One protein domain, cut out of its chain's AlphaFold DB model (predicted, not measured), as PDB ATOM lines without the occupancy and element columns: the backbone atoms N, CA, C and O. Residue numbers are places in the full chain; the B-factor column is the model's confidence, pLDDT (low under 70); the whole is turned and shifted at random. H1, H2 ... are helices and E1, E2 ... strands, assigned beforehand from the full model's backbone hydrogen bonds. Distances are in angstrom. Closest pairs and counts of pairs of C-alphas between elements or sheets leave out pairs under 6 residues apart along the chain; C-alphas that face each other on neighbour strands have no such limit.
ATOM      1  N   ASP A  17      -6.319  44.268 -26.824       48.91
ATOM      2  CA  ASP A  17      -7.721  44.654 -26.593       48.91
ATOM      3  C   ASP A  17      -8.219  45.798 -27.505       48.91
ATOM      4  O   ASP A  17      -9.425  45.997 -27.680       48.91
ATOM      5  N   TRP A  18      -7.312  46.521 -28.172       49.72
ATOM      6  CA  TRP A  18      -7.646  47.544 -29.168       49.72
ATOM      7  C   TRP A  18      -8.284  46.969 -30.455       49.72
ATOM      8  O   TRP A  18      -9.011  47.678 -31.159       49.72
ATOM      9  N   PHE A  19      -8.117  45.669 -30.738       49.91
ATOM     10  CA  PHE A  19      -8.669  45.014 -31.933       49.91
ATOM     11  C   PHE A  19     -10.146  44.606 -31.819       49.91
ATOM     12  O   PHE A  19     -10.826  44.514 -32.845       49.91
ATOM     13  N   ALA A  20     -10.695  44.404 -30.618       57.03
ATOM     14  CA  ALA A  20     -12.045  43.846 -30.455       57.03
ATOM     15  C   ALA A  20     -13.157  44.753 -31.030       57.03
ATOM     16  O   ALA A  20     -14.127  44.275 -31.628       57.03
ATOM     17  N   GLY A  21     -13.007  46.076 -30.891       56.22
ATOM     18  CA  GLY A  21     -13.964  47.066 -31.401       56.22
ATOM     19  C   GLY A  21     -13.670  47.542 -32.826       56.22
ATOM     20  O   GLY A  21     -14.579  47.633 -33.659       56.22
ATOM     21  N   VAL A  22     -12.401  47.838 -33.120       61.31
ATOM     22  CA  VAL A  22     -11.957  48.355 -34.426       61.31
ATOM     23  C   VAL A  22     -11.967  47.248 -35.482       61.31
ATOM     24  O   VAL A  22     -12.511  47.442 -36.571       61.31
ATOM     25  N   GLY A  23     -11.494  46.049 -35.136       65.94
ATOM     26  CA  GLY A  23     -11.448  44.892 -36.031       65.94
ATOM     27  C   GLY A  23     -12.827  44.454 -36.522       65.94
ATOM     28  O   GLY A  23     -12.992  44.141 -37.698       65.94
ATOM     29  N   LYS A  24     -13.866  44.528 -35.677       66.56
ATOM     30  CA  LYS A  24     -15.236  44.174 -36.085       66.56
ATOM     31  C   LYS A  24     -15.803  45.136 -37.131       66.56
ATOM     32  O   LYS A  24     -16.466  44.698 -38.070       66.56
ATOM     33  N   LYS A  25     -15.542  46.440 -36.992       69.38
ATOM     34  CA  LYS A  25     -15.969  47.445 -37.982       69.38
ATOM     35  C   LYS A  25     -15.209  47.274 -39.296       69.38
ATOM     36  O   LYS A  25     -15.834  47.311 -40.354       69.38
ATOM     37  N   LEU A  26     -13.902  47.015 -39.224       75.25
ATOM     38  CA  LEU A  26     -13.082  46.714 -40.398       75.25
ATOM     39  C   LEU A  26     -13.559  45.443 -41.108       75.25
ATOM     40  O   LEU A  26     -13.691  45.461 -42.324       75.25
ATOM     41  N   ALA A  27     -13.921  44.385 -40.378       74.62
ATOM     42  CA  ALA A  27     -14.457  43.155 -40.963       74.62
ATOM     43  C   ALA A  27     -15.797  43.377 -41.690       74.62
ATOM     44  O   ALA A  27     -16.030  42.806 -42.753       74.62
ATOM     45  N   VAL A  28     -16.680  44.226 -41.150       78.06
ATOM     46  CA  VAL A  28     -17.944  44.587 -41.819       78.06
ATOM     47  C   VAL A  28     -17.686  45.416 -43.080       78.06
ATOM     48  O   VAL A  28     -18.306  45.159 -44.113       78.06
ATOM     49  N   ALA A  29     -16.767  46.382 -43.017       80.00
ATOM     50  CA  ALA A  29     -16.383  47.194 -44.169       80.00
ATOM     51  C   ALA A  29     -15.722  46.346 -45.268       80.00
ATOM     52  O   ALA A  29     -16.089  46.454 -46.438       80.00
ATOM     53  N   ASP A  30     -14.806  45.457 -44.884       78.06
ATOM     54  CA  ASP A  30     -14.151  44.512 -45.783       78.06
ATOM     55  C   ASP A  30     -15.173  43.588 -46.451       78.06
ATOM     56  O   ASP A  30     -15.214  43.500 -47.676       78.06
ATOM     57  N   LEU A  31     -16.092  42.999 -45.680       80.19
ATOM     58  CA  LEU A  31     -17.169  42.172 -46.224       80.19
ATOM     59  C   LEU A  31     -18.033  42.935 -47.237       80.19
ATOM     60  O   LEU A  31     -18.406  42.383 -48.275       80.19
ATOM     61  N   PHE A  32     -18.377  44.191 -46.947       83.88
ATOM     62  CA  PHE A  32     -19.146  45.021 -47.870       83.88
ATOM     63  C   PHE A  32     -18.390  45.247 -49.186       83.88
ATOM     64  O   PHE A  32     -18.953  45.011 -50.259       83.88
ATOM     65  N   LEU A  33     -17.114  45.641 -49.111       80.44
ATOM     66  CA  LEU A  33     -16.255  45.861 -50.278       80.44
ATOM     67  C   LEU A  33     -16.097  44.584 -51.104       80.44
ATOM     68  O   LEU A  33     -16.327  44.598 -52.316       80.44
ATOM     69  N   GLN A  34     -15.803  43.463 -50.451       79.19
ATOM     70  CA  GLN A  34     -15.629  42.192 -51.135       79.19
ATOM     71  C   GLN A  34     -16.924  41.726 -51.794       79.19
ATOM     72  O   GLN A  34     -16.919  41.345 -52.961       79.19
ATOM     73  N   ARG A  35     -18.080  41.831 -51.134       83.62
ATOM     74  CA  ARG A  35     -19.355  41.467 -51.776       83.62
ATOM     75  C   ARG A  35     -19.678  42.341 -52.983       83.62
ATOM     76  O   ARG A  35     -20.203  41.826 -53.967       83.62
ATOM     77  N   ARG A  36     -19.377  43.641 -52.916       82.06
ATOM     78  CA  ARG A  36     -19.613  44.585 -54.019       82.06
ATOM     79  C   ARG A  36     -18.677  44.363 -55.200       82.06
ATOM     80  O   ARG A  36     -19.085  44.587 -56.332       82.06
ATOM     81  N   THR A  37     -17.455  43.911 -54.945       77.19
ATOM     82  CA  THR A  37     -16.418  43.735 -55.975       77.19
ATOM     83  C   THR A  37     -16.272  42.289 -56.449       77.19
ATOM     84  O   THR A  37     -15.421  41.985 -57.286       77.19
ATOM     85  N   GLY A  38     -17.085  41.376 -55.914       74.06
ATOM     86  CA  GLY A  38     -16.957  39.951 -56.193       74.06
ATOM     87  C   GLY A  38     -15.727  39.314 -55.534       74.06
ATOM     88  O   GLY A  38     -15.218  38.337 -56.048       74.06
ATOM     89  N   GLY A  39     -15.202  39.859 -54.438       69.62
ATOM     90  CA  GLY A  39     -14.005  39.351 -53.761       69.62
ATOM     91  C   GLY A  39     -12.703  39.755 -54.454       69.62
ATOM     92  O   GLY A  39     -11.667  39.147 -54.213       69.62
ATOM     93  N   ARG A  40     -12.750  40.753 -55.349       69.31
ATOM     94  CA  ARG A  40     -11.563  41.293 -56.036       69.31
ATOM     95  C   ARG A  40     -10.903  42.440 -55.277       69.31
ATOM     96  O   ARG A  40      -9.710  42.656 -55.438       69.31
ATOM     97  N   PHE A  41     -11.669  43.165 -54.459       68.25
ATOM     98  CA  PHE A  41     -11.177  44.281 -53.659       68.25
ATOM     99  C   PHE A  41     -11.761  44.246 -52.242       68.25
ATOM    100  O   PHE A  41     -12.974  44.151 -52.054       68.25
ATOM    101  N   GLY A  42     -10.872  44.365 -51.258       72.69
ATOM    102  CA  GLY A  42     -11.153  44.403 -49.823       72.69
ATOM    103  C   GLY A  42      -9.883  44.778 -49.053       72.69
ATOM    104  O   GLY A  42      -8.782  44.673 -49.595       72.69
ATOM    105  N   LEU A  43     -10.025  45.199 -47.801       74.31
ATOM    106  CA  LEU A  43      -8.926  45.467 -46.873       74.31
ATOM    107  C   LEU A  43      -7.967  44.270 -46.761       74.31
ATOM    108  O   LEU A  43      -6.756  44.460 -46.831       74.31
ATOM    109  N   LEU A  44      -8.486  43.038 -46.685       75.50
ATOM    110  CA  LEU A  44      -7.641  41.832 -46.635       75.50
ATOM    111  C   LEU A  44      -6.891  41.581 -47.949       75.50
ATOM    112  O   LEU A  44      -5.739  41.151 -47.946       75.50
ATOM    113  N   THR A  45      -7.523  41.905 -49.079       68.81
ATOM    114  CA  THR A  45      -6.896  41.782 -50.403       68.81
ATOM    115  C   THR A  45      -5.787  42.821 -50.586       68.81
ATOM    116  O   THR A  45      -4.721  42.490 -51.103       68.81
ATOM    117  N   LEU A  46      -5.991  44.053 -50.108       73.94
ATOM    118  CA  LEU A  46      -4.961  45.101 -50.091       73.94
ATOM    119  C   LEU A  46      -3.771  44.713 -49.202       73.94
ATOM    120  O   LEU A  46      -2.627  44.966 -49.570       73.94
ATOM    121  N   ALA A  47      -4.035  44.026 -48.087       73.31
ATOM    122  CA  ALA A  47      -3.013  43.442 -47.219       73.31
ATOM    123  C   ALA A  47      -2.353  42.168 -47.794       73.31
ATOM    124  O   ALA A  47      -1.500  41.577 -47.138       73.31
ATOM    125  N   LYS A  48      -2.721  41.738 -49.014       77.19
ATOM    126  CA  LYS A  48      -2.222  40.524 -49.691       77.19
ATOM    127  C   LYS A  48      -2.434  39.225 -48.896       77.19
ATOM    128  O   LYS A  48      -1.704  38.257 -49.096       77.19
ATOM    129  N   LEU A  49      -3.452  39.180 -48.036       81.12
ATOM    130  CA  LEU A  49      -3.804  37.989 -47.263       81.12
ATOM    131  C   LEU A  49      -4.761  37.092 -48.071       81.12
ATOM    132  O   LEU A  49      -5.736  37.612 -48.629       81.12
ATOM    133  N   PRO A  50      -4.529  35.766 -48.144       85.88
ATOM    134  CA  PRO A  50      -5.487  34.834 -48.739       85.88
ATOM    135  C   PRO A  50      -6.822  34.935 -48.006       85.88
ATOM    136  O   PRO A  50      -6.878  34.774 -46.788       85.88
ATOM    137  N   ASN A  51      -7.890  35.254 -48.731       88.88
ATOM    138  CA  ASN A  51      -9.190  35.499 -48.126       88.88
ATOM    139  C   ASN A  51     -10.334  35.047 -49.032       88.88
ATOM    140  O   ASN A  51     -10.207  35.026 -50.256       88.88
ATOM    141  N   ILE A  52     -11.449  34.702 -48.396       93.25
ATOM    142  CA  ILE A  52     -12.695  34.281 -49.032       93.25
ATOM    143  C   ILE A  52     -13.876  34.991 -48.377       93.25
ATOM    144  O   ILE A  52     -13.868  35.262 -47.175       93.25
ATOM    145  N   VAL A  53     -14.951  35.210 -49.136       94.50
ATOM    146  CA  VAL A  53     -16.273  35.456 -48.544       94.50
ATOM    147  C   VAL A  53     -17.010  34.129 -48.446       94.50
ATOM    148  O   VAL A  53     -17.476  33.588 -49.448       94.50
ATOM    149  N   LEU A  54     -17.151  33.625 -47.224       96.62
ATOM    150  CA  LEU A  54     -17.933  32.440 -46.904       96.62
ATOM    151  C   LEU A  54     -19.414  32.807 -46.781       96.62
ATOM    152  O   LEU A  54     -19.781  33.712 -46.031       96.62
ATOM    153  N   THR A  55     -20.273  32.059 -47.466       98.06
ATOM    154  CA  THR A  55     -21.733  32.120 -47.351       98.06
ATOM    155  C   THR A  55     -22.246  30.844 -46.693       98.06
ATOM    156  O   THR A  55     -22.100  29.760 -47.245       98.06
ATOM    157  N   THR A  56     -22.869  30.978 -45.522       98.38
ATOM    158  CA  THR A  56     -23.452  29.880 -44.727       98.38
ATOM    159  C   THR A  56     -24.962  30.045 -44.586       98.38
ATOM    160  O   THR A  56     -25.495  31.144 -44.749       98.38
ATOM    161  N   THR A  57     -25.660  28.971 -44.219       98.38
ATOM    162  CA  THR A  57     -27.075  29.041 -43.828       98.38
ATOM    163  C   THR A  57     -27.181  29.355 -42.339       98.38
ATOM    164  O   THR A  57     -26.663  28.614 -41.509       98.38
ATOM    165  N   GLY A  58     -27.855  30.445 -41.966       97.81
ATOM    166  CA  GLY A  58     -28.028  30.814 -40.562       97.81
ATOM    167  C   GLY A  58     -28.840  29.768 -39.801       97.81
ATOM    168  O   GLY A  58     -30.049  29.699 -39.996       97.81
ATOM    169  N   ARG A  59     -28.221  29.015 -38.882       97.12
ATOM    170  CA  ARG A  59     -28.848  27.858 -38.201       97.12
ATOM    171  C   ARG A  59     -30.160  28.164 -37.470       97.12
ATOM    172  O   ARG A  59     -30.989  27.285 -37.303       97.12
ATOM    173  N   LYS A  60     -30.340  29.411 -37.017       96.00
ATOM    174  CA  LYS A  60     -31.558  29.862 -36.320       96.00
ATOM    175  C   LYS A  60     -32.630  30.405 -37.264       96.00
ATOM    176  O   LYS A  60     -33.789  30.458 -36.889       96.00
ATOM    177  N   THR A  61     -32.235  30.889 -38.441       97.31
ATOM    178  CA  THR A  61     -33.103  31.702 -39.312       97.31
ATOM    179  C   THR A  61     -33.318  31.120 -40.704       97.31
ATOM    180  O   THR A  61     -34.130  31.653 -41.442       97.31
ATOM    181  N   GLY A  62     -32.525  30.140 -41.139       97.25
ATOM    182  CA  GLY A  62     -32.503  29.638 -42.521       97.25
ATOM    183  C   GLY A  62     -31.932  30.613 -43.565       97.25
ATOM    184  O   GLY A  62     -31.596  30.205 -44.668       97.25
ATOM    185  N   LEU A  63     -31.785  31.900 -43.236       97.75
ATOM    186  CA  LEU A  63     -31.287  32.921 -44.164       97.75
ATOM    187  C   LEU A  63     -29.770  32.830 -44.430       97.75
ATOM    188  O   LEU A  63     -29.020  32.530 -43.493       97.75
ATOM    189  N   PRO A  64     -29.298  33.197 -45.639       97.44
ATOM    190  CA  PRO A  64     -27.873  33.310 -45.948       97.44
ATOM    191  C   PRO A  64     -27.135  34.290 -45.025       97.44
ATOM    192  O   PRO A  64     -27.599  35.403 -44.759       97.44
ATOM    193  N   ARG A  65     -25.957  33.886 -44.549       96.56
ATOM    194  CA  ARG A  65     -25.050  34.676 -43.707       96.56
ATOM    195  C   ARG A  65     -23.673  34.706 -44.341       96.56
ATOM    196  O   ARG A  65     -23.179  33.668 -44.764       96.56
ATOM    197  N   HIS A  66     -23.048  35.877 -44.359       94.56
ATOM    198  CA  HIS A  66     -21.740  36.058 -44.978       94.56
ATOM    199  C   HIS A  66     -20.686  36.434 -43.942       94.56
ATOM    200  O   HIS A  66     -20.962  37.237 -43.050       94.56
ATOM    201  N   ALA A  67     -19.488  35.885 -44.089       91.50
ATOM    202  CA  ALA A  67     -18.308  36.246 -43.314       91.50
ATOM    203  C   ALA A  67     -17.102  36.308 -44.250       91.50
ATOM    204  O   ALA A  67     -16.952  35.437 -45.103       91.50
ATOM    205  N   CYS A  68     -16.257  37.327 -44.102       90.75
ATOM    206  CA  CYS A  68     -14.950  37.305 -44.743       90.75
ATOM    207  C   CYS A  68     -13.964  36.587 -43.821       90.75
ATOM    208  O   CYS A  68     -13.918  36.890 -42.627       90.75
ATOM    209  N   LEU A  69     -13.234  35.614 -44.361       90.06
ATOM    210  CA  LEU A  69     -12.305  34.770 -43.620       90.06
ATOM    211  C   LEU A  69     -10.946  34.763 -44.311       90.06
ATOM    212  O   LEU A  69     -10.873  34.711 -45.538       90.06
ATOM    213  N   ILE A  70      -9.888  34.746 -43.505       88.31
ATOM    214  CA  ILE A  70      -8.566  34.312 -43.948       88.31
ATOM    215  C   ILE A  70      -8.568  32.785 -43.948       88.31
ATOM    216  O   ILE A  70      -9.163  32.161 -43.065       88.31
ATOM    217  N   TYR A  71      -7.918  32.189 -44.939       89.88
ATOM    218  CA  TYR A  71      -7.786  30.741 -45.040       89.88
ATOM    219  C   TYR A  71      -6.342  30.350 -45.357       89.88
ATOM    220  O   TYR A  71      -5.548  31.172 -45.820       89.88
ATOM    221  N   VAL A  72      -6.018  29.077 -45.136       89.38
ATOM    222  CA  VAL A  72      -4.763  28.475 -45.586       89.38
ATOM    223  C   VAL A  72      -5.054  27.457 -46.691       89.38
ATOM    224  O   VAL A  72      -5.884  26.569 -46.486       89.38
ATOM    225  N   PRO A  73      -4.406  27.566 -47.867       88.81
ATOM    226  CA  PRO A  73      -4.589  26.607 -48.952       88.81
ATOM    227  C   PRO A  73      -3.951  25.253 -48.612       88.81
ATOM    228  O   PRO A  73      -2.787  25.193 -48.181       88.81
ATOM    229  N   ARG A  74      -4.695  24.172 -48.867       88.38
ATOM    230  CA  ARG A  74      -4.252  22.781 -48.709       88.38
ATOM    231  C   ARG A  74      -4.720  21.946 -49.904       88.38
ATOM    232  O   ARG A  74      -5.811  21.392 -49.893       88.38
ATOM    233  N   GLY A  75      -3.892  21.864 -50.946       88.44
ATOM    234  CA  GLY A  75      -4.316  21.276 -52.221       88.44
ATOM    235  C   GLY A  75      -5.477  22.079 -52.811       88.44
ATOM    236  O   GLY A  75      -5.362  23.295 -52.943       88.44
ATOM    237  N   GLU A  76      -6.590  21.405 -53.091       88.81
ATOM    238  CA  GLU A  76      -7.847  22.020 -53.549       88.81
ATOM    239  C   GLU A  76      -8.746  22.496 -52.385       88.81
ATOM    240  O   GLU A  76      -9.794  23.104 -52.611       88.81
ATOM    241  N   ASP A  77      -8.348  22.227 -51.134       92.38
ATOM    242  CA  ASP A  77      -9.120  22.553 -49.939       92.38
ATOM    243  C   ASP A  77      -8.729  23.904 -49.317       92.38
ATOM    244  O   ASP A  77      -7.600  24.400 -49.417       92.38
ATOM    245  N   TYR A  78      -9.685  24.459 -48.567       93.56
ATOM    246  CA  TYR A  78      -9.556  25.698 -47.805       93.56
ATOM    247  C   TYR A  78      -9.588  25.367 -46.315       93.56
ATOM    248  O   TYR A  78     -10.621  24.949 -45.787       93.56
ATOM    249  N   VAL A  79      -8.478  25.587 -45.611       93.88
ATOM    250  CA  VAL A  79      -8.436  25.419 -44.156       93.88
ATOM    251  C   VAL A  79      -8.775  26.748 -43.492       93.88
ATOM    252  O   VAL A  79      -8.061  27.737 -43.656       93.88
ATOM    253  N   TRP A  93     -20.552  31.933 -38.046       94.81
ATOM    254  CA  TRP A  93     -20.249  31.177 -39.269       94.81
ATOM    255  C   TRP A  93     -19.846  29.727 -38.963       94.81
ATOM    256  O   TRP A  93     -20.336  28.813 -39.620       94.81
ATOM    257  N   SER A  94     -19.033  29.502 -37.927       95.38
ATOM    258  CA  SER A  94     -18.591  28.165 -37.508       95.38
ATOM    259  C   SER A  94     -19.765  27.381 -36.938       95.38
ATOM    260  O   SER A  94     -20.040  26.244 -37.315       95.38
ATOM    261  N   ALA A  95     -20.546  28.049 -36.091       95.25
ATOM    262  CA  ALA A  95     -21.778  27.513 -35.541       95.25
ATOM    263  C   ALA A  95     -22.805  27.126 -36.629       95.25
ATOM    264  O   ALA A  95     -23.529  26.146 -36.460       95.25
ATOM    265  N   ASN A  96     -22.876  27.887 -37.724       97.75
ATOM    266  CA  ASN A  96     -23.719  27.582 -38.877       97.75
ATOM    267  C   ASN A  96     -23.195  26.372 -39.658       97.75
ATOM    268  O   ASN A  96     -23.992  25.493 -39.962       97.75
ATOM    269  N   LEU A  97     -21.888  26.297 -39.939       97.88
ATOM    270  CA  LEU A  97     -21.284  25.169 -40.664       97.88
ATOM    271  C   LEU A  97     -21.421  23.841 -39.917       97.88
ATOM    272  O   LEU A  97     -21.679  22.815 -40.538       97.88
ATOM    273  N   LEU A  98     -21.304  23.856 -38.586       96.56
ATOM    274  CA  LEU A  98     -21.553  22.661 -37.777       96.56
ATOM    275  C   LEU A  98     -23.003  22.170 -37.868       96.56
ATOM    276  O   LEU A  98     -23.248  20.975 -37.741       96.56
ATOM    277  N   ALA A  99     -23.961  23.080 -38.052       97.75
ATOM    278  CA  ALA A  99     -25.373  22.728 -38.191       97.75
ATOM    279  C   ALA A  99     -25.738  22.332 -39.633       97.75
ATOM    280  O   ALA A  99     -26.590  21.473 -39.840       97.75
ATOM    281  N   ASN A 100     -25.116  22.965 -40.630       98.00
ATOM    282  CA  ASN A 100     -25.263  22.651 -42.045       98.00
ATOM    283  C   ASN A 100     -23.921  22.880 -42.765       98.00
ATOM    284  O   ASN A 100     -23.541  24.037 -42.967       98.00
ATOM    285  N   PRO A 101     -23.229  21.811 -43.197       98.12
ATOM    286  CA  PRO A 101     -21.898  21.920 -43.787       98.12
ATOM    287  C   PRO A 101     -21.892  22.461 -45.223       98.12
ATOM    288  O   PRO A 101     -20.821  22.765 -45.745       98.12
ATOM    289  N   ARG A 102     -23.051  22.596 -45.883       98.50
ATOM    290  CA  ARG A 102     -23.127  23.164 -47.236       98.50
ATOM    291  C   ARG A 102     -22.944  24.676 -47.191       98.50
ATOM    292  O   ARG A 102     -23.659  25.378 -46.469       98.50
ATOM    293  N   ALA A 103     -22.016  25.176 -47.994       98.19
ATOM    294  CA  ALA A 103     -21.696  26.591 -48.077       98.19
ATOM    295  C   ALA A 103     -21.219  26.969 -49.481       98.19
ATOM    296  O   ALA A 103     -20.889  26.114 -50.293       98.19
ATOM    297  N   GLN A 104     -21.132  28.269 -49.735       98.25
ATOM    298  CA  GLN A 104     -20.518  28.808 -50.943       98.25
ATOM    299  C   GLN A 104     -19.373  29.731 -50.548       98.25
ATOM    300  O   GLN A 104     -19.525  30.554 -49.641       98.25
ATOM    301  N   ILE A 105     -18.252  29.643 -51.251       96.69
ATOM    302  CA  ILE A 105     -17.163  30.611 -51.146       96.69
ATOM    303  C   ILE A 105     -17.152  31.520 -52.369       96.69
ATOM    304  O   ILE A 105     -17.500  31.109 -53.474       96.69
ATOM    305  N   LEU A 106     -16.765  32.771 -52.153       93.12
ATOM    306  CA  LEU A 106     -16.427  33.718 -53.203       93.12
ATOM    307  C   LEU A 106     -14.963  34.106 -53.026       93.12
ATOM    308  O   LEU A 106     -14.605  34.734 -52.028       93.12
ATOM    309  N   GLU A 107     -14.148  33.752 -54.010       90.62
ATOM    310  CA  GLU A 107     -12.723  34.047 -54.060       90.62
ATOM    311  C   GLU A 107     -12.396  34.711 -55.398       90.62
ATOM    312  O   GLU A 107     -12.657  34.143 -56.456       90.62
ATOM    313  N   ARG A 108     -11.829  35.925 -55.384       86.12
ATOM    314  CA  ARG A 108     -11.308  36.601 -56.594       86.12
ATOM    315  C   ARG A 108     -12.282  36.660 -57.788       86.12
ATOM    316  O   ARG A 108     -11.868  36.730 -58.942       86.12
ATOM    317  N   GLY A 109     -13.584  36.693 -57.530       85.94
ATOM    318  CA  GLY A 109     -14.636  36.731 -58.550       85.94
ATOM    319  C   GLY A 109     -15.260  35.382 -58.886       85.94
ATOM    320  O   GLY A 109     -16.241  35.362 -59.628       85.94
ATOM    321  N   HIS A 110     -14.735  34.289 -58.341       89.62
ATOM    322  CA  HIS A 110     -15.197  32.929 -58.579       89.62
ATOM    323  C   HIS A 110     -16.032  32.444 -57.400       89.62
ATOM    324  O   HIS A 110     -15.646  32.607 -56.244       89.62
ATOM    325  N   ARG A 111     -17.206  31.884 -57.705       95.44
ATOM    326  CA  ARG A 111     -18.090  31.269 -56.714       95.44
ATOM    327  C   ARG A 111     -17.976  29.761 -56.810       95.44
ATOM    328  O   ARG A 111     -18.146  29.220 -57.900       95.44
ATOM    329  N   THR A 112     -17.774  29.118 -55.670       96.00
ATOM    330  CA  THR A 112     -17.625  27.665 -55.580       96.00
ATOM    331  C   THR A 112     -18.508  27.144 -54.458       96.00
ATOM    332  O   THR A 112     -18.451  27.653 -53.336       96.00
ATOM    333  N   GLU A 113     -19.346  26.153 -54.760       97.88
ATOM    334  CA  GLU A 113     -20.060  25.386 -53.737       97.88
ATOM    335  C   GLU A 113     -19.066  24.468 -53.026       97.88
ATOM    336  O   GLU A 113     -18.266  23.789 -53.665       97.88
ATOM    337  N   VAL A 114     -19.110  24.455 -51.699       97.94
ATOM    338  CA  VAL A 114     -18.185  23.702 -50.854       97.94
ATOM    339  C   VAL A 114     -18.939  22.953 -49.763       97.94
ATOM    340  O   VAL A 114     -20.051  23.314 -49.364       97.94
TER     341      VAL A 114
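This is residues 17 to 79 and 93 to 114 of the 134 residues of the protein "F420H(2)-dependent quinone reductase" of Nocardia seriolae (UniProt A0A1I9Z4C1). A strongly twisted sheet of four strands is covered by the long helix H1 crossing one face and by the short helix H3 on the opposite face, making three layers, with helices on both faces of the sheet. Residues 17 to 25, of which 19 to 25 belong to H1, stick out, and past E2 the chain turns into a small separate hairpin, E3 and E4. The printed part has 85 residues, with three named helices and six named strands in the order H1 H2 E1 E2 E3 E4 H3 E5 E6; the class is mixed, helices and strands. The large sheet has the order E2 - E1 - E5 - E6, all antiparallel. The whole is compact, with a radius of gyration of the C-alphas of 13.0 A and spans of 31 by 30 by 24 A.

H1, residues 19 to 37, and H2, residues 43 to 46, only just touch, with 3 pairs of C-alphas within 8 A; H1 touches H2 with residues 26 to 30 alone, and the closest C-alphas of the two are those of Asp 30 and Leu 43, 5.4 A apart. E1, residues 51 to 57, and E2, residues 64 to 70, form an antiparallel hairpin, with N 54 and O 67 within hydrogen-bond range at 2.8 A. H1 is on their sheet at a height over the sheet of 8.4 A, over E2 and E1, and runs across the strands, at 84 degrees to E1 on the local plane; its closest C-alphas to E2 are those of Leu 31 and Cys 68, 5.6 A apart. It is not over E5, residues 102 to 107, but only just, with 2 of its C-alphas falling on that strand. H2 only grazes the sheet, with residues 44 to 45. E2 runs on into E3, residues 72 to 74, at 90 degrees, and E3 forms a hairpin with E4, residues 77 to 79, with N 72 and O 79 at 2.9 A. H3, residues 93 to 99, is on the opposite face from H1 at a height over the sheet of 8.3 A, over E1 and slantwise to the strands, at 43 degrees to E1 on the local plane; the closest C-alphas of H3 and E1 are those of Asn 96 and Thr 57, 6.2 A apart. E5 is the antiparallel neighbour of E1, with N 55 and O 104 at 2.7 A, and forms a hairpin with the edge strand E6, residues 110 to 114, with N 105 and O 112 at 2.9 A. In H3 every O i to N i+4 pair is within hydrogen-bond range, in H1 13 of 15 are, and H2 is too short for such a pair.

H1 begins at C-alpha 19 (-8.669, 45.014, -31.933) and is 25.3 A long. E1 measures 19.5 A, E2 19.4 A, E5 16.5 A and E6 12.4 A, the last ending at C-alpha 114 (-18.185, 23.702, -50.854).

The C-alphas farthest apart, those of Asp 17 and Glu 113, are 35.5 A apart. Residues 80 to 92 are not printed, and C-alphas 79 and 93 are 14.0 A apart across the cut. Of the links that are printed whole, none is long. The mean pLDDT of the printed part is 85.3, with residues 17 to 25, 39 to 41 and 45 under 70.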